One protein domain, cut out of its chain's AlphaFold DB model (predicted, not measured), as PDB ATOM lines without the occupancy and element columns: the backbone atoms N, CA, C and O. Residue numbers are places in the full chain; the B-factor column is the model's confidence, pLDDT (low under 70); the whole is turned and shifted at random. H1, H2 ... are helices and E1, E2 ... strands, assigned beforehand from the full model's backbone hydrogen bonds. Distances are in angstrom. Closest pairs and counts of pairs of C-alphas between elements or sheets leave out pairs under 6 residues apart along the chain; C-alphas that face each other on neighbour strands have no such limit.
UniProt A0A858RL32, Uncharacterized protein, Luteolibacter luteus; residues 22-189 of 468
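Overview. This is residues 22 to 189 of the 468 residues of an uncharacterized protein of Luteolibacter luteus (UniProt A0A858RL32). Two strongly twisted sheets, E1, E9, E4, E7, E6 and E2, E3, E8, E5, lie face to face as a sandwich, with one short helix on the far side of each. H2 packs across the larger sheet, while the smaller sheet curls round H1. The printed part has 168 residues with two named helices and nine named strands, in the order H1, E1, E2, E3, E4, E5, E6, E7, E8, E9, H2; both sheets, in the orders just given, are antiparallel throughout. The class is mostly strand, although under half of the residues, 82 of 168, are in named elements. The whole is compact, with a radius of gyration of the C-alphas of 15.3 A and spans of 46 by 39 by 23 A.

Along the chain. H1, residues 22 to 30, begins with C-alpha 22 at (59.023, -18.197, 26.581) and is 12.5 A long from first to last C-alpha. E1 is residues 47 to 53, 18.6 A, and E2 is residues 58 to 60, 6.5 A. E3, residues 63 to 71, measures 25.4 A, and E4, residues 79 to 86, measures 23.1 A. E5 is residues 91 to 98, 20.5 A; E6 is residues 107 to 112, 15.0 A; E7 is residues 130 to 135, 16.5 A. E8, residues 145 to 152, measures 22.7 A. E9, residues 159 to 169, is the longest strand at 31.2 A and begins with C-alpha 159 at (35.006, -30.101, 28.911). H2, residues 178 to 184, is 10.0 A long and ends with C-alpha 184 at (37.885, -14.036, 49.438).

Arrangement. In the larger sheet E1 and E6 are the edge strands. E1 and E9 are antiparallel at 150 degrees, with N 49 and O 163 at 2.8 A, within hydrogen-bond range. E9 and E4 stand at 157 degrees, with N 84 and O 164 at 2.8 A. E4 and E7 stand at 162 degrees, with N 133 and O 83 at 2.9 A. E6 and E7 form a hairpin, with N 111 and O 132 at 2.8 A. H2 is on this sheet at a height over the sheet of 7.8 A and runs across the strands, at 69 degrees to E4 on the local plane. It lies over E4 and E7, but only just, with 3 of its 7 C-alphas falling on each. The closest C-alphas of H2 and E4 are those of Val 181 and Val 82, 6.8 A apart. The smaller sheet is face to face with the larger one: their facing parts are 10.6 A apart centre to centre, and their best planes are 22 degrees apart. E2 and E3 form a hairpin, with N 58 and O 65 at 2.8 A. E3 and E8 are antiparallel at 154 degrees, with N 150 and O 66 at 2.7 A. E8 and E5 stand at 160 degrees, with N 147 and O 97 at 2.8 A. H1 is on this sheet; its closest C-alpha pair with E5 is Lys 25 and Leu 97, 6.3 A. Every O i to N i+4 pair is within hydrogen-bond range in H1 and H2.

Size, cuts and confidence. The two C-alphas farthest apart are those of Asp 62 and Lys 172, at 45.9 A. The printed part has no cut. The long links are H1 to E1, with 16 residues, and E6 to E7, with 17; in the former, residues 36 to 37 make a short parallel pairing with residues 68 to 69 of E3. The mean pLDDT of the printed part is 87.5, and residues 122 to 127 and 172 to 174 are under 70.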
ATOM      1  N   ASP A  22      58.997 -19.336  27.498       85.00
ATOM      2  CA  ASP A  22      59.023 -18.197  26.581       85.00
ATOM      3  C   ASP A  22      58.481 -18.592  25.201       85.00
ATOM      4  O   ASP A  22      57.595 -17.917  24.680       85.00
ATOM      5  N   GLU A  23      58.935 -19.726  24.651       88.00
ATOM      6  CA  GLU A  23      58.431 -20.250  23.377       88.00
ATOM      7  C   GLU A  23      56.941 -20.577  23.467       88.00
ATOM      8  O   GLU A  23      56.181 -20.202  22.579       88.00
ATOM      9  N   LEU A  24      56.496 -21.238  24.540       88.75
ATOM     10  CA  LEU A  24      55.081 -21.545  24.740       88.75
ATOM     11  C   LEU A  24      54.239 -20.263  24.781       88.75
ATOM     12  O   LEU A  24      53.209 -20.186  24.115       88.75
ATOM     13  N   LYS A  25      54.694 -19.239  25.514       91.88
ATOM     14  CA  LYS A  25      54.028 -17.933  25.575       91.88
ATOM     15  C   LYS A  25      53.918 -17.294  24.186       91.88
ATOM     16  O   LYS A  25      52.836 -16.838  23.834       91.88
ATOM     17  N   ASP A  26      54.997 -17.273  23.401       91.31
ATOM     18  CA  ASP A  26      54.997 -16.673  22.057       91.31
ATOM     19  C   ASP A  26      54.032 -17.397  21.094       91.31
ATOM     20  O   ASP A  26      53.302 -16.748  20.341       91.31
ATOM     21  N   HIS A  27      53.966 -18.733  21.154       92.88
ATOM     22  CA  HIS A  27      53.010 -19.507  20.353       92.88
ATOM     23  C   HIS A  27      51.561 -19.222  20.771       92.88
ATOM     24  O   HIS A  27      50.742 -18.879  19.925       92.88
ATOM     25  N   LEU A  28      51.243 -19.295  22.070       91.94
ATOM     26  CA  LEU A  28      49.883 -19.041  22.566       91.94
ATOM     27  C   LEU A  28      49.428 -17.597  22.292       91.94
ATOM     28  O   LEU A  28      48.265 -17.375  21.974       91.94
ATOM     29  N   ALA A  29      50.340 -16.624  22.378       92.00
ATOM     30  CA  ALA A  29      50.052 -15.222  22.074       92.00
ATOM     31  C   ALA A  29      49.757 -14.978  20.583       92.00
ATOM     32  O   ALA A  29      49.015 -14.054  20.256       92.00
ATOM     33  N   THR A  30      50.297 -15.804  19.679       93.75
ATOM     34  CA  THR A  30      50.008 -15.713  18.236       93.75
ATOM     35  C   THR A  30      48.548 -16.069  17.936       93.75
ATOM     36  O   THR A  30      47.922 -15.433  17.090       93.75
ATOM     37  N   ASP A  31      47.991 -17.026  18.681       92.69
ATOM     38  CA  ASP A  31      46.609 -17.498  18.556       92.69
ATOM     39  C   ASP A  31      45.712 -16.979  19.698       92.69
ATOM     40  O   ASP A  31      44.763 -17.646  20.108       92.69
ATOM     41  N   VAL A  32      45.989 -15.780  20.227       93.88
ATOM     42  CA  VAL A  32      45.286 -15.219  21.401       93.88
ATOM     43  C   VAL A  32      43.757 -15.171  21.239       93.88
ATOM     44  O   VAL A  32      43.026 -15.399  22.199       93.88
ATOM     45  N   GLU A  33      43.254 -14.957  20.021       94.06
ATOM     46  CA  GLU A  33      41.811 -14.916  19.726       94.06
ATOM     47  C   GLU A  33      41.125 -16.294  19.748       94.06
ATOM     48  O   GLU A  33      39.895 -16.375  19.699       94.06
ATOM     49  N   ALA A  34      41.892 -17.387  19.824       93.94
ATOM     50  CA  ALA A  34      41.343 -18.722  20.050       93.94
ATOM     51  C   ALA A  34      40.843 -18.900  21.494       93.94
ATOM     52  O   ALA A  34      39.946 -19.708  21.728       93.94
ATOM     53  N   PHE A  35      41.379 -18.121  22.440       95.19
ATOM     54  CA  PHE A  35      41.004 -18.158  23.848       95.19
ATOM     55  C   PHE A  35      39.834 -17.211  24.110       95.19
ATOM     56  O   PHE A  35      39.919 -16.012  23.837       95.19
ATOM     57  N   ASP A  36      38.749 -17.734  24.681       92.94
ATOM     58  CA  ASP A  36      37.585 -16.910  25.001       92.94
ATOM     59  C   ASP A  36      37.937 -15.866  26.078       92.94
ATOM     60  O   ASP A  36      38.646 -16.154  27.047       92.94
ATOM     61  N   GLU A  37      37.451 -14.635  25.909       93.50
ATOM     62  CA  GLU A  37      37.704 -13.549  26.858       93.50
ATOM     63  C   GLU A  37      36.777 -13.647  28.076       93.50
ATOM     64  O   GLU A  37      35.551 -13.698  27.953       93.50
ATOM     65  N   VAL A  38      37.369 -13.616  29.269       92.88
ATOM     66  CA  VAL A  38      36.661 -13.620  30.549       92.88
ATOM     67  C   VAL A  38      36.916 -12.308  31.282       92.88
ATOM     68  O   VAL A  38      38.055 -11.879  31.461       92.88
ATOM     69  N   SER A  39      35.843 -11.681  31.764       90.38
ATOM     70  CA  SER A  39      35.938 -10.474  32.583       90.38
ATOM     71  C   SER A  39      36.152 -10.821  34.058       90.38
ATOM     72  O   SER A  39      35.383 -11.590  34.637       90.38
ATOM     73  N   ILE A  40      37.174 -10.223  34.679       90.38
ATOM     74  CA  ILE A  40      37.470 -10.376  36.109       90.38
ATOM     75  C   ILE A  40      37.172  -9.055  36.837       90.38
ATOM     76  O   ILE A  40      37.715  -8.016  36.447       90.38
ATOM     77  N   PRO A  41      36.344  -9.052  37.900       86.31
ATOM     78  CA  PRO A  41      36.001  -7.826  38.621       86.31
ATOM     79  C   PRO A  41      37.201  -7.149  39.306       86.31
ATOM     80  O   PRO A  41      38.009  -7.786  39.985       86.31
ATOM     81  N   ALA A  42      37.274  -5.820  39.190       79.75
ATOM     82  CA  ALA A  42      38.305  -4.979  39.817       79.75
ATOM     83  C   ALA A  42      38.016  -4.647  41.295       79.75
ATOM     84  O   ALA A  42      38.920  -4.345  42.085       79.75
ATOM     85  N   ASP A  43      36.737  -4.683  41.685       81.38
ATOM     86  CA  ASP A  43      36.255  -4.248  43.001       81.38
ATOM     87  C   ASP A  43      36.638  -5.216  44.135       81.38
ATOM     88  O   ASP A  43      36.415  -4.925  45.309       81.38
ATOM     89  N   GLY A  44      37.304  -6.323  43.793       77.69
ATOM     90  CA  GLY A  44      37.725  -7.373  44.713       77.69
ATOM     91  C   GLY A  44      36.625  -8.374  45.042       77.69
ATOM     92  O   GLY A  44      36.862  -9.258  45.861       77.69
ATOM     93  N   LYS A  45      35.446  -8.260  44.421       86.31
ATOM     94  CA  LYS A  45      34.426  -9.301  44.507       86.31
ATOM     95  C   LYS A  45      34.761 -10.456  43.561       86.31
ATOM     96  O   LYS A  45      35.336 -10.228  42.496       86.31
ATOM     97  N   PRO A  46      34.372 -11.685  43.923       91.44
ATOM     98  CA  PRO A  46      34.533 -12.838  43.054       91.44
ATOM     99  C   PRO A  46      33.692 -12.722  41.781       91.44
ATOM    100  O   PRO A  46      32.512 -12.365  41.826       91.44
ATOM    101  N   GLY A  47      34.306 -13.054  40.649       90.75
ATOM    102  CA  GLY A  47      33.655 -13.278  39.364       90.75
ATOM    103  C   GLY A  47      33.598 -14.767  39.038       90.75
ATOM    104  O   GLY A  47      34.569 -15.490  39.251       90.75
ATOM    105  N   ASN A  48      32.468 -15.229  38.501       89.06
ATOM    106  CA  ASN A  48      32.325 -16.613  38.054       89.06
ATOM    107  C   ASN A  48      32.984 -16.818  36.685       89.06
ATOM    108  O   ASN A  48      32.840 -15.997  35.783       89.06
ATOM    109  N   LEU A  49      33.643 -17.960  36.536       89.00
ATOM    110  CA  LEU A  49      34.295 -18.439  35.327       89.00
ATOM    111  C   LEU A  49      33.514 -19.639  34.781       89.00
ATOM    112  O   LEU A  49      33.239 -20.587  35.519       89.00
ATOM    113  N   SER A  50      33.187 -19.609  33.491       90.56
ATOM    114  CA  SER A  50      32.620 -20.747  32.765       90.56
ATOM    115  C   SER A  50      33.153 -20.735  31.338       90.56
ATOM    116  O   SER A  50      32.750 -19.889  30.546       90.56
ATOM    117  N   VAL A  51      34.055 -21.662  31.025       91.56
ATOM    118  CA  VAL A  51      34.750 -21.749  29.732       91.56
ATOM    119  C   VAL A  51      34.649 -23.176  29.221       91.56
ATOM    120  O   VAL A  51      34.763 -24.119  30.003       91.56
ATOM    121  N   ARG A  52      34.427 -23.354  27.920       91.62
ATOM    122  CA  ARG A  52      34.302 -24.678  27.314       91.62
ATOM    123  C   ARG A  52      35.583 -25.037  26.573       91.62
ATOM    124  O   ARG A  52      35.800 -24.622  25.443       91.62
ATOM    125  N   LEU A  53      36.438 -25.812  27.233       91.94
ATOM    126  CA  LEU A  53      37.725 -26.226  26.678       91.94
ATOM    127  C   LEU A  53      37.518 -27.277  25.595       91.94
ATOM    128  O   LEU A  53      36.707 -28.180  25.772       91.94
ATOM    129  N   GLY A  54      38.300 -27.213  24.526       91.31
ATOM    130  CA  GLY A  54      38.300 -28.137  23.396       91.31
ATOM    131  C   GLY A  54      37.485 -27.672  22.190       91.31
ATOM    132  O   GLY A  54      37.448 -28.403  21.203       91.31
ATOM    133  N   GLU A  55      36.846 -26.497  22.241       89.81
ATOM    134  CA  GLU A  55      36.087 -25.957  21.101       89.81
ATOM    135  C   GLU A  55      36.987 -25.280  20.067       89.81
ATOM    136  O   GLU A  55      36.781 -25.462  18.864       89.81
ATOM    137  N   LYS A  56      38.003 -24.537  20.522       91.69
ATOM    138  CA  LYS A  56      38.967 -23.829  19.665       91.69
ATOM    139  C   LYS A  56      40.406 -24.101  20.123       91.69
ATOM    140  O   LYS A  56      41.148 -23.169  20.415       91.69
ATOM    141  N   PRO A  57      40.828 -25.375  20.194       92.88
ATOM    142  CA  PRO A  57      42.119 -25.691  20.770       92.88
ATOM    143  C   PRO A  57      43.264 -25.197  19.879       92.88
ATOM    144  O   PRO A  57      43.254 -25.388  18.660       92.88
ATOM    145  N   VAL A  58      44.297 -24.656  20.512       94.44
ATOM    146  CA  VAL A  58      45.564 -24.290  19.883       94.44
ATOM    147  C   VAL A  58      46.486 -25.506  19.897       94.44
ATOM    148  O   VAL A  58      46.683 -26.150  20.928       94.44
ATOM    149  N   LYS A  59      47.053 -25.850  18.739       93.94
ATOM    150  CA  LYS A  59      48.008 -26.958  18.613       93.94
ATOM    151  C   LYS A  59      49.415 -26.408  18.490       93.94
ATOM    152  O   LYS A  59      49.686 -25.632  17.580       93.94
ATOM    153  N   ILE A  60      50.305 -26.852  19.367       91.88
ATOM    154  CA  ILE A  60      51.711 -26.458  19.353       91.88
ATOM    155  C   ILE A  60      52.531 -27.741  19.380       91.88
ATOM    156  O   ILE A  60      52.473 -28.499  20.346       91.88
ATOM    157  N   GLN A  61      53.268 -27.995  18.297       88.12
ATOM    158  CA  GLN A  61      53.906 -29.294  18.054       88.12
ATOM    159  C   GLN A  61      52.869 -30.435  18.161       88.12
ATOM    160  O   GLN A  61      51.824 -30.369  17.511       88.12
ATOM    161  N   ASP A  62      53.130 -31.452  18.985       86.81
ATOM    162  CA  ASP A  62      52.238 -32.597  19.214       86.81
ATOM    163  C   ASP A  62      51.281 -32.388  20.405       86.81
ATOM    164  O   ASP A  62      50.549 -33.299  20.800       86.81
ATOM    165  N   GLU A  63      51.273 -31.191  20.996       90.44
ATOM    166  CA  GLU A  63      50.485 -30.863  22.180       90.44
ATOM    167  C   GLU A  63      49.281 -29.978  21.835       90.44
ATOM    168  O   GLU A  63      49.282 -29.195  20.882       90.44
ATOM    169  N   VAL A  64      48.217 -30.132  22.623       93.38
ATOM    170  CA  VAL A  64      46.946 -29.430  22.434       93.38
ATOM    171  C   VAL A  64      46.655 -28.606  23.678       93.38
ATOM    172  O   VAL A  64      46.633 -29.147  24.787       93.38
ATOM    173  N   PHE A  65      46.407 -27.319  23.476       94.62
ATOM    174  CA  PHE A  65      46.143 -26.331  24.511       94.62
ATOM    175  C   PHE A  65      44.784 -25.680  24.285       94.62
ATOM    176  O   PHE A  65      44.345 -25.517  23.151       94.62
ATOM    177  N   ASP A  66      44.120 -25.305  25.364       95.44
ATOM    178  CA  ASP A  66      42.920 -24.469  25.337       95.44
ATOM    179  C   ASP A  66      42.814 -23.735  26.678       95.44
ATOM    180  O   ASP A  66      43.573 -24.018  27.607       95.44
ATOM    181  N   GLY A  67      41.916 -22.771  26.807       94.88
ATOM    182  CA  GLY A  67      41.811 -21.977  28.014       94.88
ATOM    183  C   GLY A  67      40.974 -20.732  27.819       94.88
ATOM    184  O   GLY A  67      40.013 -20.710  27.059       94.88
ATOM    185  N   PHE A  68      41.363 -19.674  28.513       95.12
ATOM    186  CA  PHE A  68      40.728 -18.373  28.381       95.12
ATOM    187  C   PHE A  68      41.754 -17.264  28.528       95.12
ATOM    188  O   PHE A  68      42.812 -17.443  29.139       95.12
ATOM    189  N   ARG A  69      41.413 -16.093  27.997       96.12
ATOM    190  CA  ARG A  69      42.180 -14.870  28.210       96.12
ATOM    191  C   ARG A  69      41.408 -13.892  29.070       96.12
ATOM    192  O   ARG A  69      40.182 -13.924  29.132       96.12
ATOM    193  N   PHE A  70      42.123 -13.015  29.750       95.56
ATOM    194  CA  PHE A  70      41.517 -11.904  30.464       95.56
ATOM    195  C   PHE A  70      42.447 -10.702  30.459       95.56
ATOM    196  O   PHE A  70      43.674 -10.825  30.491       95.56
ATOM    197  N   ARG A  71      41.842  -9.519  30.489       95.44
ATOM    198  CA  ARG A  71      42.567  -8.278  30.729       95.44
ATOM    199  C   ARG A  71      42.623  -8.001  32.222       95.44
ATOM    200  O   ARG A  71      41.595  -8.005  32.897       95.44
ATOM    201  N   CYS A  72      43.821  -7.758  32.741       94.44
ATOM    202  CA  CYS A  72      44.003  -7.391  34.134       94.44
ATOM    203  C   CYS A  72      43.297  -6.048  34.410       94.44
ATOM    204  O   CYS A  72      43.580  -5.061  33.720       94.44
ATOM    205  N   PRO A  73      42.370  -5.988  35.380       93.25
ATOM    206  CA  PRO A  73      41.714  -4.740  35.737       93.25
ATOM    207  C   PRO A  73      42.669  -3.789  36.470       93.25
ATOM    208  O   PRO A  73      43.770  -4.163  36.864       93.25
ATOM    209  N   GLU A  74      42.221  -2.560  36.722       90.94
ATOM    210  CA  GLU A  74      42.903  -1.671  37.666       90.94
ATOM    211  C   GLU A  74      42.917  -2.297  39.068       90.94
ATOM    212  O   GLU A  74      41.867  -2.565  39.664       90.94
ATOM    213  N   LEU A  75      44.117  -2.553  39.594       84.94
ATOM    214  CA  LEU A  75      44.315  -3.207  40.883       84.94
ATOM    215  C   LEU A  75      44.617  -2.172  41.967       84.94
ATOM    216  O   LEU A  75      45.495  -1.328  41.824       84.94
ATOM    217  N   GLY A  76      43.918  -2.275  43.098       78.50
ATOM    218  CA  GLY A  76      44.354  -1.610  44.328       78.50
ATOM    219  C   GLY A  76      45.601  -2.283  44.914       78.50
ATOM    220  O   GLY A  76      45.826  -3.474  44.692       78.50
ATOM    221  N   GLU A  77      46.384  -1.541  45.701       82.44
ATOM    222  CA  GLU A  77      47.623  -2.049  46.304       82.44
ATOM    223  C   GLU A  77      47.414  -3.310  47.164       82.44
ATOM    224  O   GLU A  77      46.504  -3.388  48.003       82.44
ATOM    225  N   GLY A  78      48.317  -4.283  46.993       86.19
ATOM    226  CA  GLY A  78      48.401  -5.483  47.831       86.19
ATOM    227  C   GLY A  78      47.294  -6.517  47.606       86.19
ATOM    228  O   GLY A  78      47.007  -7.296  48.517       86.19
ATOM    229  N   LYS A  79      46.642  -6.513  46.438       90.69
ATOM    230  CA  LYS A  79      45.686  -7.555  46.035       90.69
ATOM    231  C   LYS A  79      46.406  -8.694  45.321       90.69
ATOM    232  O   LYS A  79      47.099  -8.441  44.349       90.69
ATOM    233  N   ASP A  80      46.195  -9.926  45.761       92.69
ATOM    234  CA  ASP A  80      46.661 -11.131  45.073       92.69
ATOM    235  C   ASP A  80      45.574 -11.685  44.151       92.69
ATOM    236  O   ASP A  80      44.385 -11.447  44.366       92.69
ATOM    237  N   PHE A  81      45.983 -12.453  43.143       93.31
ATOM    238  CA  PHE A  81      45.052 -13.237  42.340       93.31
ATOM    239  C   PHE A  81      44.728 -14.526  43.087       93.31
ATOM    240  O   PHE A  81      45.624 -15.302  43.431       93.31
ATOM    241  N   VAL A  82      43.444 -14.752  43.322       93.88
ATOM    242  CA  VAL A  82      42.927 -15.899  44.061       93.88
ATOM    243  C   VAL A  82      41.847 -16.537  43.210       93.88
ATOM    244  O   VAL A  82      41.013 -15.825  42.649       93.88
ATOM    245  N   TRP A  83      41.847 -17.859  43.093       93.75
ATOM    246  CA  TRP A  83      40.803 -18.542  42.339       93.75
ATOM    247  C   TRP A  83      40.576 -19.975  42.797       93.75
ATOM    248  O   TRP A  83      41.465 -20.629  43.351       93.75
ATOM    249  N   TYR A  84      39.353 -20.428  42.546       93.88
ATOM    250  CA  TYR A  84      38.879 -21.782  42.757       93.88
ATOM    251  C   TYR A  84      38.391 -22.363  41.437       93.88
ATOM    252  O   TYR A  84      37.658 -21.687  40.714       93.88
ATOM    253  N   PHE A  85      38.731 -23.615  41.143       91.00
ATOM    254  CA  PHE A  85      38.135 -24.348  40.027       91.00
ATOM    255  C   PHE A  85      38.234 -25.864  40.223       91.00
ATOM    256  O   PHE A  85      39.102 -26.370  40.940       91.00
ATOM    257  N   ASN A  86      37.358 -26.593  39.534       87.75
ATOM    258  CA  ASN A  86      37.459 -28.044  39.398       87.75
ATOM    259  C   ASN A  86      38.292 -28.362  38.152       87.75
ATOM    260  O   ASN A  86      37.901 -27.967  37.049       87.75
ATOM    261  N   VAL A  87      39.400 -29.100  38.287       86.00
ATOM    262  CA  VAL A  87      40.261 -29.455  37.142       86.00
ATOM    263  C   VAL A  87      39.419 -30.161  36.073       86.00
ATOM    264  O   VAL A  87      38.807 -31.181  36.392       86.00
ATOM    265  N   PRO A  88      39.315 -29.643  34.835       85.88
ATOM    266  CA  PRO A  88      38.453 -30.238  33.818       85.88
ATOM    267  C   PRO A  88      38.928 -31.634  33.419       85.88
ATOM    268  O   PRO A  88      40.119 -31.936  33.413       85.88
ATOM    269  N   LYS A  89      37.991 -32.510  33.064       82.00
ATOM    270  CA  LYS A  89      38.315 -33.886  32.683       82.00
ATOM    271  C   LYS A  89      39.194 -33.898  31.427       82.00
ATOM    272  O   LYS A  89      38.878 -33.217  30.464       82.00
ATOM    273  N   HIS A  90      40.272 -34.683  31.413       86.19
ATOM    274  CA  HIS A  90      41.227 -34.769  30.286       86.19
ATOM    275  C   HIS A  90      42.021 -33.487  29.988       86.19
ATOM    276  O   HIS A  90      42.744 -33.441  28.991       86.19
ATOM    277  N   TRP A  91      41.929 -32.479  30.855       88.94
ATOM    278  CA  TRP A  91      42.737 -31.269  30.804       88.94
ATOM    279  C   TRP A  91      43.502 -31.132  32.117       88.94
ATOM    280  O   TRP A  91      43.004 -31.440  33.195       88.94
ATOM    281  N   GLY A  92      44.749 -30.703  32.044       86.19
ATOM    282  CA  GLY A  92      45.623 -30.559  33.203       86.19
ATOM    283  C   GLY A  92      46.840 -29.741  32.823       86.19
ATOM    284  O   GLY A  92      46.882 -29.230  31.714       86.19
ATOM    285  N   ASN A  93      47.818 -29.627  33.726       84.81
ATOM    286  CA  ASN A  93      49.002 -28.777  33.549       84.81
ATOM    287  C   ASN A  93      48.605 -27.373  33.070       84.81
ATOM    288  O   ASN A  93      48.498 -27.127  31.874       84.81
ATOM    289  N   TRP A  94      48.339 -26.470  34.006       90.00
ATOM    290  CA  TRP A  94      47.879 -25.123  33.686       90.00
ATOM    291  C   TRP A  94      48.846 -24.071  34.205       90.00
ATOM    292  O   TRP A  94      49.529 -24.269  35.217       90.00
ATOM    293  N   TYR A  95      48.880 -22.931  33.524       89.25
ATOM    294  CA  TYR A  95      49.599 -21.758  33.997       89.25
ATOM    295  C   TYR A  95      49.010 -20.477  33.403       89.25
ATOM    296  O   TYR A  95      48.312 -20.506  32.389       89.25
ATOM    297  N   ILE A  96      49.317 -19.346  34.040       91.12
ATOM    298  CA  ILE A  96      48.970 -18.016  33.535       91.12
ATOM    299  C   ILE A  96      50.206 -17.417  32.889       91.12
ATOM    300  O   ILE A  96      51.266 -17.378  33.511       91.12
ATOM    301  N   LEU A  97      50.071 -16.930  31.662       92.94
ATOM    302  CA  LEU A  97      51.136 -16.259  30.925       92.94
ATOM    303  C   LEU A  97      50.657 -14.885  30.457       92.94
ATOM    304  O   LEU A  97      49.489 -14.756  30.094       92.94
ATOM    305  N   PRO A  98      51.514 -13.850  30.448       94.69
ATOM    306  CA  PRO A  98      51.143 -12.592  29.830       94.69
ATOM    307  C   PRO A  98      51.180 -12.766  28.308       94.69
ATOM    308  O   PRO A  98      52.057 -13.457  27.788       94.69
ATOM    309  N   VAL A  99      50.274 -12.112  27.587       95.12
ATOM    310  CA  VAL A  99      50.329 -12.064  26.115       95.12
ATOM    311  C   VAL A  99      51.588 -11.311  25.668       95.12
ATOM    312  O   VAL A  99      52.301 -11.742  24.765       95.12
ATOM    313  N   GLU A 100      51.927 -10.227  26.373       92.00
ATOM    314  CA  GLU A 100      53.101  -9.401  26.093       92.00
ATOM    315  C   GLU A 100      54.099  -9.361  27.259       92.00
ATOM    316  O   GLU A 100      53.745  -9.333  28.438       92.00
ATOM    317  N   GLY A 101      55.388  -9.275  26.930       87.44
ATOM    318  CA  GLY A 101      56.472  -9.240  27.911       87.44
ATOM    319  C   GLY A 101      57.003 -10.625  28.285       87.44
ATOM    320  O   GLY A 101      56.768 -11.616  27.590       87.44
ATOM    321  N   LYS A 102      57.803 -10.670  29.356       83.25
ATOM    322  CA  LYS A 102      58.443 -11.903  29.832       83.25
ATOM    323  C   LYS A 102      57.596 -12.572  30.917       83.25
ATOM    324  O   LYS A 102      57.189 -11.871  31.850       83.25
ATOM    325  N   PRO A 103      57.378 -13.897  30.859       82.31
ATOM    326  CA  PRO A 103      56.807 -14.650  31.964       82.31
ATOM    327  C   PRO A 103      57.691 -14.516  33.211       82.31
ATOM    328  O   PRO A 103      58.886 -14.802  33.192       82.31
ATOM    329  N   GLY A 104      57.098 -14.051  34.305       76.31
ATOM    330  CA  GLY A 104      57.684 -14.078  35.646       76.31
ATOM    331  C   GLY A 104      57.169 -15.240  36.502       76.31
ATOM    332  O   GLY A 104      56.202 -15.927  36.153       76.31
ATOM    333  N   GLN A 105      57.791 -15.434  37.667       75.19
ATOM    334  CA  GLN A 105      57.302 -16.365  38.682       75.19
ATOM    335  C   GLN A 105      56.157 -15.708  39.462       75.19
ATOM    336  O   GLN A 105      56.374 -14.827  40.288       75.19
ATOM    337  N   ALA A 106      54.929 -16.132  39.172       77.00
ATOM    338  CA  ALA A 106      53.718 -15.574  39.772       77.00
ATOM    339  C   ALA A 106      53.175 -16.431  40.924       77.00
ATOM    340  O   ALA A 106      52.495 -15.938  41.822       77.00
ATOM    341  N   PHE A 107      53.450 -17.734  40.869       75.38
ATOM    342  CA  PHE A 107      52.858 -18.737  41.743       75.38
ATOM    343  C   PHE A 107      53.310 -18.576  43.198       75.38
ATOM    344  O   PHE A 107      54.500 -18.686  43.493       75.38
ATOM    345  N   LYS A 108      52.350 -18.354  44.106       73.19
ATOM    346  CA  LYS A 108      52.588 -18.343  45.558       73.19
ATOM    347  C   LYS A 108      52.343 -19.716  46.173       73.19
ATOM    348  O   LYS A 108      53.123 -20.169  47.005       73.19
ATOM    349  N   GLY A 109      51.267 -20.376  45.759       76.75
ATOM    350  CA  GLY A 109      50.901 -21.683  46.276       76.75
ATOM    351  C   GLY A 109      49.542 -22.145  45.777       76.75
ATOM    352  O   GLY A 109      48.791 -21.404  45.138       76.75
ATOM    353  N   TRP A 110      49.231 -23.389  46.104       81.88
ATOM    354  CA  TRP A 110      47.922 -23.986  45.900       81.88
ATOM    355  C   TRP A 110      47.581 -24.869  47.093       81.88
ATOM    356  O   TRP A 110      48.471 -25.391  47.770       81.88
ATOM    357  N   LEU A 111      46.288 -24.994  47.338       84.06
ATOM    358  CA  LEU A 111      45.684 -25.840  48.344       84.06
ATOM    359  C   LEU A 111      44.704 -26.768  47.626       84.06
ATOM    360  O   LEU A 111      44.080 -26.383  46.632       84.06
ATOM    361  N   ASP A 112      44.580 -27.987  48.133       82.94
ATOM    362  CA  ASP A 112      43.547 -28.910  47.677       82.94
ATOM    363  C   ASP A 112      42.181 -28.422  48.172       82.94
ATOM    364  O   ASP A 112      42.041 -28.070  49.346       82.94
ATOM    365  N   GLY A 113      41.189 -28.375  47.287       81.50
ATOM    366  CA  GLY A 113      39.803 -28.109  47.646       81.50
ATOM    367  C   GLY A 113      39.225 -29.346  48.321       81.50
ATOM    368  O   GLY A 113      38.789 -30.291  47.665       81.50
ATOM    369  N   ASP A 114      39.231 -29.356  49.642       82.38
ATOM    370  CA  ASP A 114      38.780 -30.485  50.448       82.38
ATOM    371  C   ASP A 114      37.251 -30.618  50.484       82.38
ATOM    372  O   ASP A 114      36.747 -31.737  50.540       82.38
ATOM    373  N   LYS A 115      36.518 -29.503  50.363       87.69
ATOM    374  CA  LYS A 115      35.051 -29.459  50.287       87.69
ATOM    375  C   LYS A 115      34.537 -29.256  48.856       87.69
ATOM    376  O   LYS A 115      35.217 -28.713  47.984       87.69
ATOM    377  N   LEU A 116      33.288 -29.655  48.634       88.69
ATOM    378  CA  LEU A 116      32.478 -29.218  47.501       88.69
ATOM    379  C   LEU A 116      31.881 -27.835  47.751       88.69
ATOM    380  O   LEU A 116      31.446 -27.528  48.863       88.69
ATOM    381  N   TYR A 117      31.771 -27.040  46.692       89.81
ATOM    382  CA  TYR A 117      31.122 -25.733  46.732       89.81
ATOM    383  C   TYR A 117      29.969 -25.671  45.731       89.81
ATOM    384  O   TYR A 117      30.080 -26.132  44.592       89.81
ATOM    385  N   THR A 118      28.857 -25.074  46.154       87.50
ATOM    386  CA  THR A 118      27.676 -24.867  45.308       87.50
ATOM    387  C   THR A 118      27.971 -23.925  44.143       87.50
ATOM    388  O   THR A 118      28.749 -22.981  44.263       87.50
ATOM    389  N   GLY A 119      27.296 -24.148  43.012       81.50
ATOM    390  CA  GLY A 119      27.371 -23.267  41.838       81.50
ATOM    391  C   GLY A 119      28.443 -23.638  40.809       81.50
ATOM    392  O   GLY A 119      28.507 -23.001  39.758       81.50
ATOM    393  N   PHE A 120      29.226 -24.688  41.055       83.69
ATOM    394  CA  PHE A 120      30.227 -25.208  40.118       83.69
ATOM    395  C   PHE A 120      29.768 -26.537  39.496       83.69
ATOM    396  O   PHE A 120      28.726 -27.083  39.859       83.69
ATOM    397  N   ASP A 121      30.476 -27.023  38.475       71.56
ATOM    398  CA  ASP A 121      30.135 -28.286  37.813       71.56
ATOM    399  C   ASP A 121      30.349 -29.499  38.733       71.56
ATOM    400  O   ASP A 121      30.870 -29.361  39.839       71.56
ATOM    401  N   LYS A 122      29.890 -30.688  38.302       64.19
ATOM    402  CA  LYS A 122      29.815 -31.899  39.138       64.19
ATOM    403  C   LYS A 122      31.192 -32.291  39.684       64.19
ATOM    404  O   LYS A 122      31.947 -33.038  39.071       64.19
ATOM    405  N   ALA A 123      31.466 -31.799  40.882       54.78
ATOM    406  CA  ALA A 123      32.675 -32.023  41.652       54.78
ATOM    407  C   ALA A 123      32.661 -33.359  42.425       54.78
ATOM    408  O   ALA A 123      33.593 -33.647  43.171       54.78
ATOM    409  N   ALA A 124      31.618 -34.175  42.234       52.81
ATOM    410  CA  ALA A 124      31.438 -35.481  42.871       52.81
ATOM    411  C   ALA A 124      32.263 -36.618  42.225       52.81
ATOM    412  O   ALA A 124      32.145 -37.772  42.628       52.81
ATOM    413  N   GLU A 125      33.084 -36.331  41.209       66.69
ATOM    414  CA  GLU A 125      33.985 -37.335  40.636       66.69
ATOM    415  C   GLU A 125      35.169 -37.581  41.585       66.69
ATOM    416  O   GLU A 125      35.946 -36.673  41.867       66.69
ATOM    417  N   LYS A 126      35.303 -38.831  42.052       61.34
ATOM    418  CA  LYS A 126      36.239 -39.277  43.103       61.34
ATOM    419  C   LYS A 126      37.706 -38.868  42.889       61.34
ATOM    420  O   LYS A 126      38.430 -38.706  43.864       61.34
ATOM    421  N   ASP A 127      38.123 -38.667  41.641       65.50
ATOM    422  CA  ASP A 127      39.512 -38.362  41.266       65.50
ATOM    423  C   ASP A 127      39.678 -36.973  40.631       65.50
ATOM    424  O   ASP A 127      40.733 -36.643  40.081       65.50
ATOM    425  N   ARG A 128      38.631 -36.144  40.673       75.69
ATOM    426  CA  ARG A 128      38.680 -34.805  40.098       75.69
ATOM    427  C   ARG A 128      39.224 -33.819  41.122       75.69
ATOM    428  O   ARG A 128      38.560 -33.487  42.101       75.69
ATOM    429  N   LEU A 129      40.439 -33.338  40.865       79.75
ATOM    430  CA  LEU A 129      41.099 -32.356  41.717       79.75
ATOM    431  C   LEU A 129      40.305 -31.049  41.766       79.75
ATOM    432  O   LEU A 129      39.822 -30.546  40.746       79.75
ATOM    433  N   ARG A 130      40.236 -30.479  42.963       87.31
ATOM    434  CA  ARG A 130      39.670 -29.161  43.234       87.31
ATOM    435  C   ARG A 130      40.810 -28.280  43.694       87.31
ATOM    436  O   ARG A 130      41.617 -28.691  44.520       87.31
ATOM    437  N   ILE A 131      40.917 -27.095  43.125       88.94
ATOM    438  CA  ILE A 131      42.108 -26.271  43.289       88.94
ATOM    439  C   ILE A 131      41.695 -24.956  43.905       88.94
ATOM    440  O   ILE A 131      40.853 -24.263  43.347       88.94
ATOM    441  N   LEU A 132      42.336 -24.597  45.012       91.81
ATOM    442  CA  LEU A 132      42.380 -23.240  45.543       91.81
ATOM    443  C   LEU A 132      43.796 -22.723  45.273       91.81
ATOM    444  O   LEU A 132      44.750 -23.184  45.896       91.81
ATOM    445  N   GLN A 133      43.980 -21.813  44.321       91.69
ATOM    446  CA  GLN A 133      45.317 -21.350  43.932       91.69
ATOM    447  C   GLN A 133      45.470 -19.846  44.129       91.69
ATOM    448  O   GLN A 133      44.530 -19.069  43.960       91.69
ATOM    449  N   THR A 134      46.689 -19.446  44.491       92.12
ATOM    450  CA  THR A 134      47.050 -18.050  44.740       92.12
ATOM    451  C   THR A 134      48.299 -17.656  43.961       92.12
ATOM    452  O   THR A 134      49.280 -18.408  43.875       92.12
ATOM    453  N   LEU A 135      48.265 -16.462  43.374       91.62
ATOM    454  CA  LEU A 135      49.383 -15.859  42.657       91.62
ATOM    455  C   LEU A 135      49.609 -14.431  43.157       91.62
ATOM    456  O   LEU A 135      48.673 -13.743  43.563       91.62
ATOM    457  N   THR A 136      50.865 -13.991  43.131       89.88
ATOM    458  CA  THR A 136      51.228 -12.635  43.551       89.88
ATOM    459  C   THR A 136      50.574 -11.590  42.655       89.88
ATOM    460  O   THR A 136      50.656 -11.679  41.430       89.88
ATOM    461  N   GLY A 137      49.954 -10.578  43.260       89.06
ATOM    462  CA  GLY A 137      49.383  -9.443  42.530       89.06
ATOM    463  C   GLY A 137      50.387  -8.692  41.663       89.06
ATOM    464  O   GLY A 137      50.045  -8.235  40.582       89.06
ATOM    465  N   GLU A 138      51.644  -8.619  42.107       88.94
ATOM    466  CA  GLU A 138      52.736  -7.899  41.430       88.94
ATOM    467  C   GLU A 138      53.035  -8.426  40.020       88.94
ATOM    468  O   GLU A 138      53.609  -7.723  39.190       88.94
ATOM    469  N   TYR A 139      52.641  -9.670  39.741       90.50
ATOM    470  CA  TYR A 139      52.759 -10.266  38.420       90.50
ATOM    471  C   TYR A 139      51.784  -9.651  37.401       90.50
ATOM    472  O   TYR A 139      52.063  -9.640  36.198       90.50
ATOM    473  N   PHE A 140      50.650  -9.137  37.878       92.12
ATOM    474  CA  PHE A 140      49.552  -8.641  37.061       92.12
ATOM    475  C   PHE A 140      49.652  -7.129  36.864       92.12
ATOM    476  O   PHE A 140      49.525  -6.349  37.805       92.12
ATOM    477  N   LYS A 141      49.886  -6.707  35.619       92.69
ATOM    478  CA  LYS A 141      49.973  -5.293  35.245       92.69
ATOM    479  C   LYS A 141      48.595  -4.791  34.809       92.69
ATOM    480  O   LYS A 141      48.038  -5.391  33.887       92.69
ATOM    481  N   PRO A 142      48.069  -3.697  35.389       93.38
ATOM    482  CA  PRO A 142      46.805  -3.112  34.956       93.38
ATOM    483  C   PRO A 142      46.750  -2.898  33.440       93.38
ATOM    484  O   PRO A 142      47.703  -2.406  32.833       93.38
ATOM    485  N   GLY A 143      45.651  -3.327  32.822       93.50
ATOM    486  CA  GLY A 143      45.417  -3.233  31.382       93.50
ATOM    487  C   GLY A 143      46.142  -4.273  30.520       93.50
ATOM    488  O   GLY A 143      45.770  -4.424  29.357       93.50
ATOM    489  N   ALA A 144      47.122  -5.011  31.056       95.12
ATOM    490  CA  ALA A 144      47.797  -6.076  30.319       95.12
ATOM    491  C   ALA A 144      46.909  -7.320  30.193       95.12
ATOM    492  O   ALA A 144      46.081  -7.609  31.062       95.12
ATOM    493  N   GLU A 145      47.090  -8.061  29.107       96.94
ATOM    494  CA  GLU A 145      46.335  -9.276  28.826       96.94
ATOM    495  C   GLU A 145      47.118 -10.529  29.216       96.94
ATOM    496  O   GLU A 145      48.340 -10.598  29.061       96.94
ATOM    497  N   TYR A 146      46.393 -11.515  29.733       96.19
ATOM    498  CA  TYR A 146      46.931 -12.779  30.205       96.19
ATOM    499  C   TYR A 146      46.116 -13.940  29.644       96.19
ATOM    500  O   TYR A 146      44.894 -13.851  29.547       96.19
ATOM    501  N   ILE A 147      46.793 -15.043  29.332       95.75
ATOM    502  CA  ILE A 147      46.194 -16.318  28.936       95.75
ATOM    503  C   ILE A 147      46.357 -17.294  30.100       95.75
ATOM    504  O   ILE A 147      47.475 -17.550  30.551       95.75
ATOM    505  N   MET A 148      45.245 -17.855  30.567       93.56
ATOM    506  CA  MET A 148      45.229 -19.062  31.384       93.56
ATOM    507  C   MET A 148      45.036 -20.251  30.451       93.56
ATOM    508  O   MET A 148      43.952 -20.421  29.894       93.56
ATOM    509  N   TRP A 149      46.063 -21.079  30.304       93.31
ATOM    510  CA  TRP A 149      46.012 -22.248  29.430       93.31
ATOM    511  C   TRP A 149      45.953 -23.543  30.234       93.31
ATOM    512  O   TRP A 149      46.460 -23.631  31.350       93.31
ATOM    513  N   PHE A 150      45.367 -24.562  29.617       93.19
ATOM    514  CA  PHE A 150      45.335 -25.948  30.048       93.19
ATOM    515  C   PHE A 150      45.836 -26.817  28.903       93.19
ATOM    516  O   PHE A 150      45.488 -26.600  27.743       93.19
ATOM    517  N   ARG A 151      46.621 -27.837  29.230       92.50
ATOM    518  CA  ARG A 151      47.067 -28.840  28.268       92.50
ATOM    519  C   ARG A 151      46.122 -30.039  28.271       92.50
ATOM    520  O   ARG A 151      45.692 -30.507  29.327       92.50
ATOM    521  N   LYS A 152      45.849 -30.601  27.097       92.06
ATOM    522  CA  LYS A 152      45.127 -31.870  26.968       92.06
ATOM    523  C   LYS A 152      45.989 -33.028  27.489       92.06
ATOM    524  O   LYS A 152      47.117 -33.222  27.037       92.06
ATOM    525  N   THR A 153      45.466 -33.792  28.443       86.62
ATOM    526  CA  THR A 153      46.173 -34.880  29.147       86.62
ATOM    527  C   THR A 153      45.608 -36.271  28.866       86.62
ATOM    528  O   THR A 153      46.203 -37.263  29.282       86.62
ATOM    529  N   GLY A 154      44.484 -36.377  28.153       83.38
ATOM    530  CA  GLY A 154      43.884 -37.665  27.813       83.38
ATOM    531  C   GLY A 154      42.918 -37.611  26.633       83.38
ATOM    532  O   GLY A 154      42.670 -36.558  26.043       83.38
ATOM    533  N   GLU A 155      42.376 -38.778  26.293       78.94
ATOM    534  CA  GLU A 155      41.343 -38.926  25.269       78.94
ATOM    535  C   GLU A 155      39.995 -38.420  25.784       78.94
ATOM    536  O   GLU A 155      39.584 -38.757  26.891       78.94
ATOM    537  N   GLY A 156      39.310 -37.617  24.977       75.94
ATOM    538  CA  GLY A 156      38.043 -36.986  25.331       75.94
ATOM    539  C   GLY A 156      37.799 -35.717  24.517       75.94
ATOM    540  O   GLY A 156      38.736 -35.143  23.947       75.94
ATOM    541  N   ASP A 157      36.536 -35.307  24.456       73.94
ATOM    542  CA  ASP A 157      36.088 -34.105  23.751       73.94
ATOM    543  C   ASP A 157      36.095 -32.879  24.684       73.94
ATOM    544  O   ASP A 157      36.846 -32.812  25.663       73.94
ATOM    545  N   ALA A 158      35.266 -31.885  24.363       81.19
ATOM    546  CA  ALA A 158      35.176 -30.644  25.104       81.19
ATOM    547  C   ALA A 158      34.725 -30.845  26.561       81.19
ATOM    548  O   ALA A 158      33.854 -31.668  26.851       81.19
ATOM    549  N   SER A 159      35.302 -30.063  27.474       86.31
ATOM    550  CA  SER A 159      35.006 -30.101  28.911       86.31
ATOM    551  C   SER A 159      34.738 -28.704  29.455       86.31
ATOM    552  O   SER A 159      35.418 -27.746  29.096       86.31
ATOM    553  N   ASP A 160      33.763 -28.596  30.354       88.19
ATOM    554  CA  ASP A 160      33.468 -27.337  31.030       88.19
ATOM    555  C   ASP A 160      34.516 -27.085  32.131       88.19
ATOM    556  O   ASP A 160      34.685 -27.887  33.052       88.19
ATOM    557  N   LEU A 161      35.193 -25.944  32.055       90.19
ATOM    558  CA  LEU A 161      35.945 -25.350  33.152       90.19
ATOM    559  C   LEU A 161      35.028 -24.377  33.886       90.19
ATOM    560  O   LEU A 161      34.666 -23.330  33.345       90.19
ATOM    561  N   ARG A 162      34.679 -24.708  35.132       90.38
ATOM    562  CA  ARG A 162      33.941 -23.808  36.022       90.38
ATOM    563  C   ARG A 162      34.769 -23.454  37.240       90.38
ATOM    564  O   ARG A 162      35.436 -24.308  37.825       90.38
ATOM    565  N   GLY A 163      34.692 -22.192  37.628       92.19
ATOM    566  CA  GLY A 163      35.440 -21.678  38.759       92.19
ATOM    567  C   GLY A 163      34.985 -20.293  39.178       92.19
ATOM    568  O   GLY A 163      34.026 -19.740  38.642       92.19
ATOM    569  N   THR A 164      35.678 -19.732  40.153       93.62
ATOM    570  CA  THR A 164      35.500 -18.350  40.582       93.62
ATOM    571  C   THR A 164      36.855 -17.727  40.860       93.62
ATOM    572  O   THR A 164      37.788 -18.416  41.272       93.62
ATOM    573  N   VAL A 165      36.985 -16.437  40.588       94.56
ATOM    574  CA  VAL A 165      38.254 -15.713  40.628       94.56
ATOM    575  C   VAL A 165      38.057 -14.319  41.198       94.56
ATOM    576  O   VAL A 165      37.054 -13.662  40.927       94.56
ATOM    577  N   ALA A 166      39.033 -13.844  41.966       94.44
ATOM    578  CA  ALA A 166      39.069 -12.485  42.480       94.44
ATOM    579  C   ALA A 166      40.506 -11.961  42.559       94.44
ATOM    580  O   ALA A 166      41.449 -12.709  42.820       94.44
ATOM    581  N   PHE A 167      40.652 -10.642  42.438       93.75
ATOM    582  CA  PHE A 167      41.813  -9.938  42.973       93.75
ATOM    583  C   PHE A 167      41.500  -9.480  44.398       93.75
ATOM    584  O   PHE A 167      40.839  -8.454  44.600       93.75
ATOM    585  N   ALA A 168      41.952 -10.241  45.390       92.50
ATOM    586  CA  ALA A 168      41.572 -10.048  46.784       92.50
ATOM    587  C   ALA A 168      42.760  -9.636  47.653       92.50
ATOM    588  O   ALA A 168      43.898 -10.064  47.461       92.50
ATOM    589  N   LYS A 169      42.482  -8.789  48.644       89.38
ATOM    590  CA  LYS A 169      43.468  -8.416  49.654       89.38
ATOM    591  C   LYS A 169      43.444  -9.449  50.771       89.38
ATOM    592  O   LYS A 169      42.385  -9.760  51.307       89.38
ATOM    593  N   LYS A 170      44.621  -9.937  51.138       81.88
ATOM    594  CA  LYS A 170      44.785 -10.848  52.265       81.88
ATOM    595  C   LYS A 170      44.481 -10.132  53.588       81.88
ATOM    596  O   LYS A 170      44.952  -9.015  53.817       81.88
ATOM    597  N   GLU A 171      43.701 -10.765  54.461       73.25
ATOM    598  CA  GLU A 171      43.504 -10.295  55.839       73.25
ATOM    599  C   GLU A 171      44.738 -10.640  56.705       73.25
ATOM    600  O   GLU A 171      45.540 -11.490  56.332       73.25
ATOM    601  N   LYS A 172      44.956  -9.929  57.823       64.94
ATOM    602  CA  LYS A 172      46.182 -10.016  58.658       64.94
ATOM    603  C   LYS A 172      46.712 -11.460  58.836       64.94
ATOM    604  O   LYS A 172      46.005 -12.299  59.375       64.94
ATOM    605  N   GLY A 173      47.977 -11.700  58.470       61.28
ATOM    606  CA  GLY A 173      48.684 -12.992  58.561       61.28
ATOM    607  C   GLY A 173      49.774 -13.104  57.481       61.28
ATOM    608  O   GLY A 173      49.852 -12.215  56.634       61.28
ATOM    609  N   ASP A 174      50.589 -14.171  57.459       63.19
ATOM    610  CA  ASP A 174      51.709 -14.354  56.501       63.19
ATOM    611  C   ASP A 174      51.405 -15.296  55.311       63.19
ATOM    612  O   ASP A 174      52.004 -15.119  54.251       63.19
ATOM    613  N   SER A 175      50.349 -16.122  55.340       79.25
ATOM    614  CA  SER A 175      49.989 -17.035  54.228       79.25
ATOM    615  C   SER A 175      48.507 -17.013  53.831       79.25
ATOM    616  O   SER A 175      47.664 -16.623  54.632       79.25
ATOM    617  N   TRP A 176      48.199 -17.433  52.600       88.50
ATOM    618  CA  TRP A 176      46.846 -17.821  52.180       88.50
ATOM    619  C   TRP A 176      46.570 -19.257  52.646       88.50
ATOM    620  O   TRP A 176      47.317 -20.165  52.280       88.50
ATOM    621  N   ASP A 177      45.530 -19.451  53.451       88.12
ATOM    622  CA  ASP A 177      44.995 -20.758  53.848       88.12
ATOM    623  C   ASP A 177      43.592 -20.978  53.249       88.12
ATOM    624  O   ASP A 177      43.079 -20.121  52.523       88.12
ATOM    625  N   HIS A 178      43.001 -22.152  53.501       89.88
ATOM    626  CA  HIS A 178      41.686 -22.535  52.977       89.88
ATOM    627  C   HIS A 178      40.618 -21.490  53.305       89.88
ATOM    628  O   HIS A 178      39.995 -20.945  52.394       89.88
ATOM    629  N   ASP A 179      40.492 -21.140  54.586       89.19
ATOM    630  CA  ASP A 179      39.465 -20.226  55.087       89.19
ATOM    631  C   ASP A 179      39.609 -18.820  54.471       89.19
ATOM    632  O   ASP A 179      38.618 -18.199  54.073       89.19
ATOM    633  N   ALA A 180      40.843 -18.313  54.335       91.31
ATOM    634  CA  ALA A 180      41.100 -17.016  53.712       91.31
ATOM    635  C   ALA A 180      40.726 -17.000  52.223       91.31
ATOM    636  O   ALA A 180      40.144 -16.017  51.748       91.31
ATOM    637  N   VAL A 181      41.040 -18.067  51.479       92.88
ATOM    638  CA  VAL A 181      40.686 -18.175  50.055       92.88
ATOM    639  C   VAL A 181      39.174 -18.321  49.879       92.88
ATOM    640  O   VAL A 181      38.584 -17.610  49.066       92.88
ATOM    641  N   GLU A 182      38.527 -19.186  50.660       93.56
ATOM    642  CA  GLU A 182      37.075 -19.402  50.627       93.56
ATOM    643  C   GLU A 182      36.303 -18.115  50.895       93.56
ATOM    644  O   GLU A 182      35.381 -17.771  50.150       93.56
ATOM    645  N   LYS A 183      36.730 -17.353  51.907       92.75
ATOM    646  CA  LYS A 183      36.157 -16.047  52.225       92.75
ATOM    647  C   LYS A 183      36.359 -15.043  51.091       92.75
ATOM    648  O   LYS A 183      35.406 -14.360  50.716       92.75
ATOM    649  N   ALA A 184      37.571 -14.949  50.539       93.00
ATOM    650  CA  ALA A 184      37.885 -14.036  49.438       93.00
ATOM    651  C   ALA A 184      37.049 -14.325  48.181       93.00
ATOM    652  O   ALA A 184      36.643 -13.404  47.473       93.00
ATOM    653  N   LEU A 185      36.764 -15.602  47.932       93.94
ATOM    654  CA  LEU A 185      35.991 -16.068  46.787       93.94
ATOM    655  C   LEU A 185      34.488 -16.202  47.068       93.94
ATOM    656  O   LEU A 185      33.737 -16.602  46.179       93.94
ATOM    657  N   ALA A 186      34.043 -15.856  48.281       93.88
ATOM    658  CA  ALA A 186      32.672 -16.037  48.758       93.88
ATOM    659  C   ALA A 186      32.115 -17.443  48.458       93.88
ATOM    660  O   ALA A 186      30.948 -17.596  48.076       93.88
ATOM    661  N   LEU A 187      32.967 -18.464  48.608       93.25
ATOM    662  CA  LEU A 187      32.597 -19.849  48.363       93.25
ATOM    663  C   LEU A 187      31.536 -20.294  49.368       93.25
ATOM    664  O   LEU A 187      31.583 -19.968  50.553       93.25
ATOM    665  N   LYS A 188      30.554 -21.044  48.870       92.31
ATOM    666  CA  LYS A 188      29.469 -21.600  49.677       92.31
ATOM    667  C   LYS A 188      29.528 -23.104  49.599       92.31
ATOM    668  O   LYS A 188      29.358 -23.657  48.513       92.31
ATOM    669  N   GLU A 189      29.754 -23.741  50.736       91.75
ATOM    670  CA  GLU A 189      29.815 -25.194  50.836       91.75
ATOM    671  C   GLU A 189      28.539 -25.840  50.291       91.75
ATOM    672  O   GLU A 189      27.425 -25.370  50.538       91.75
TER     673      GLU A 189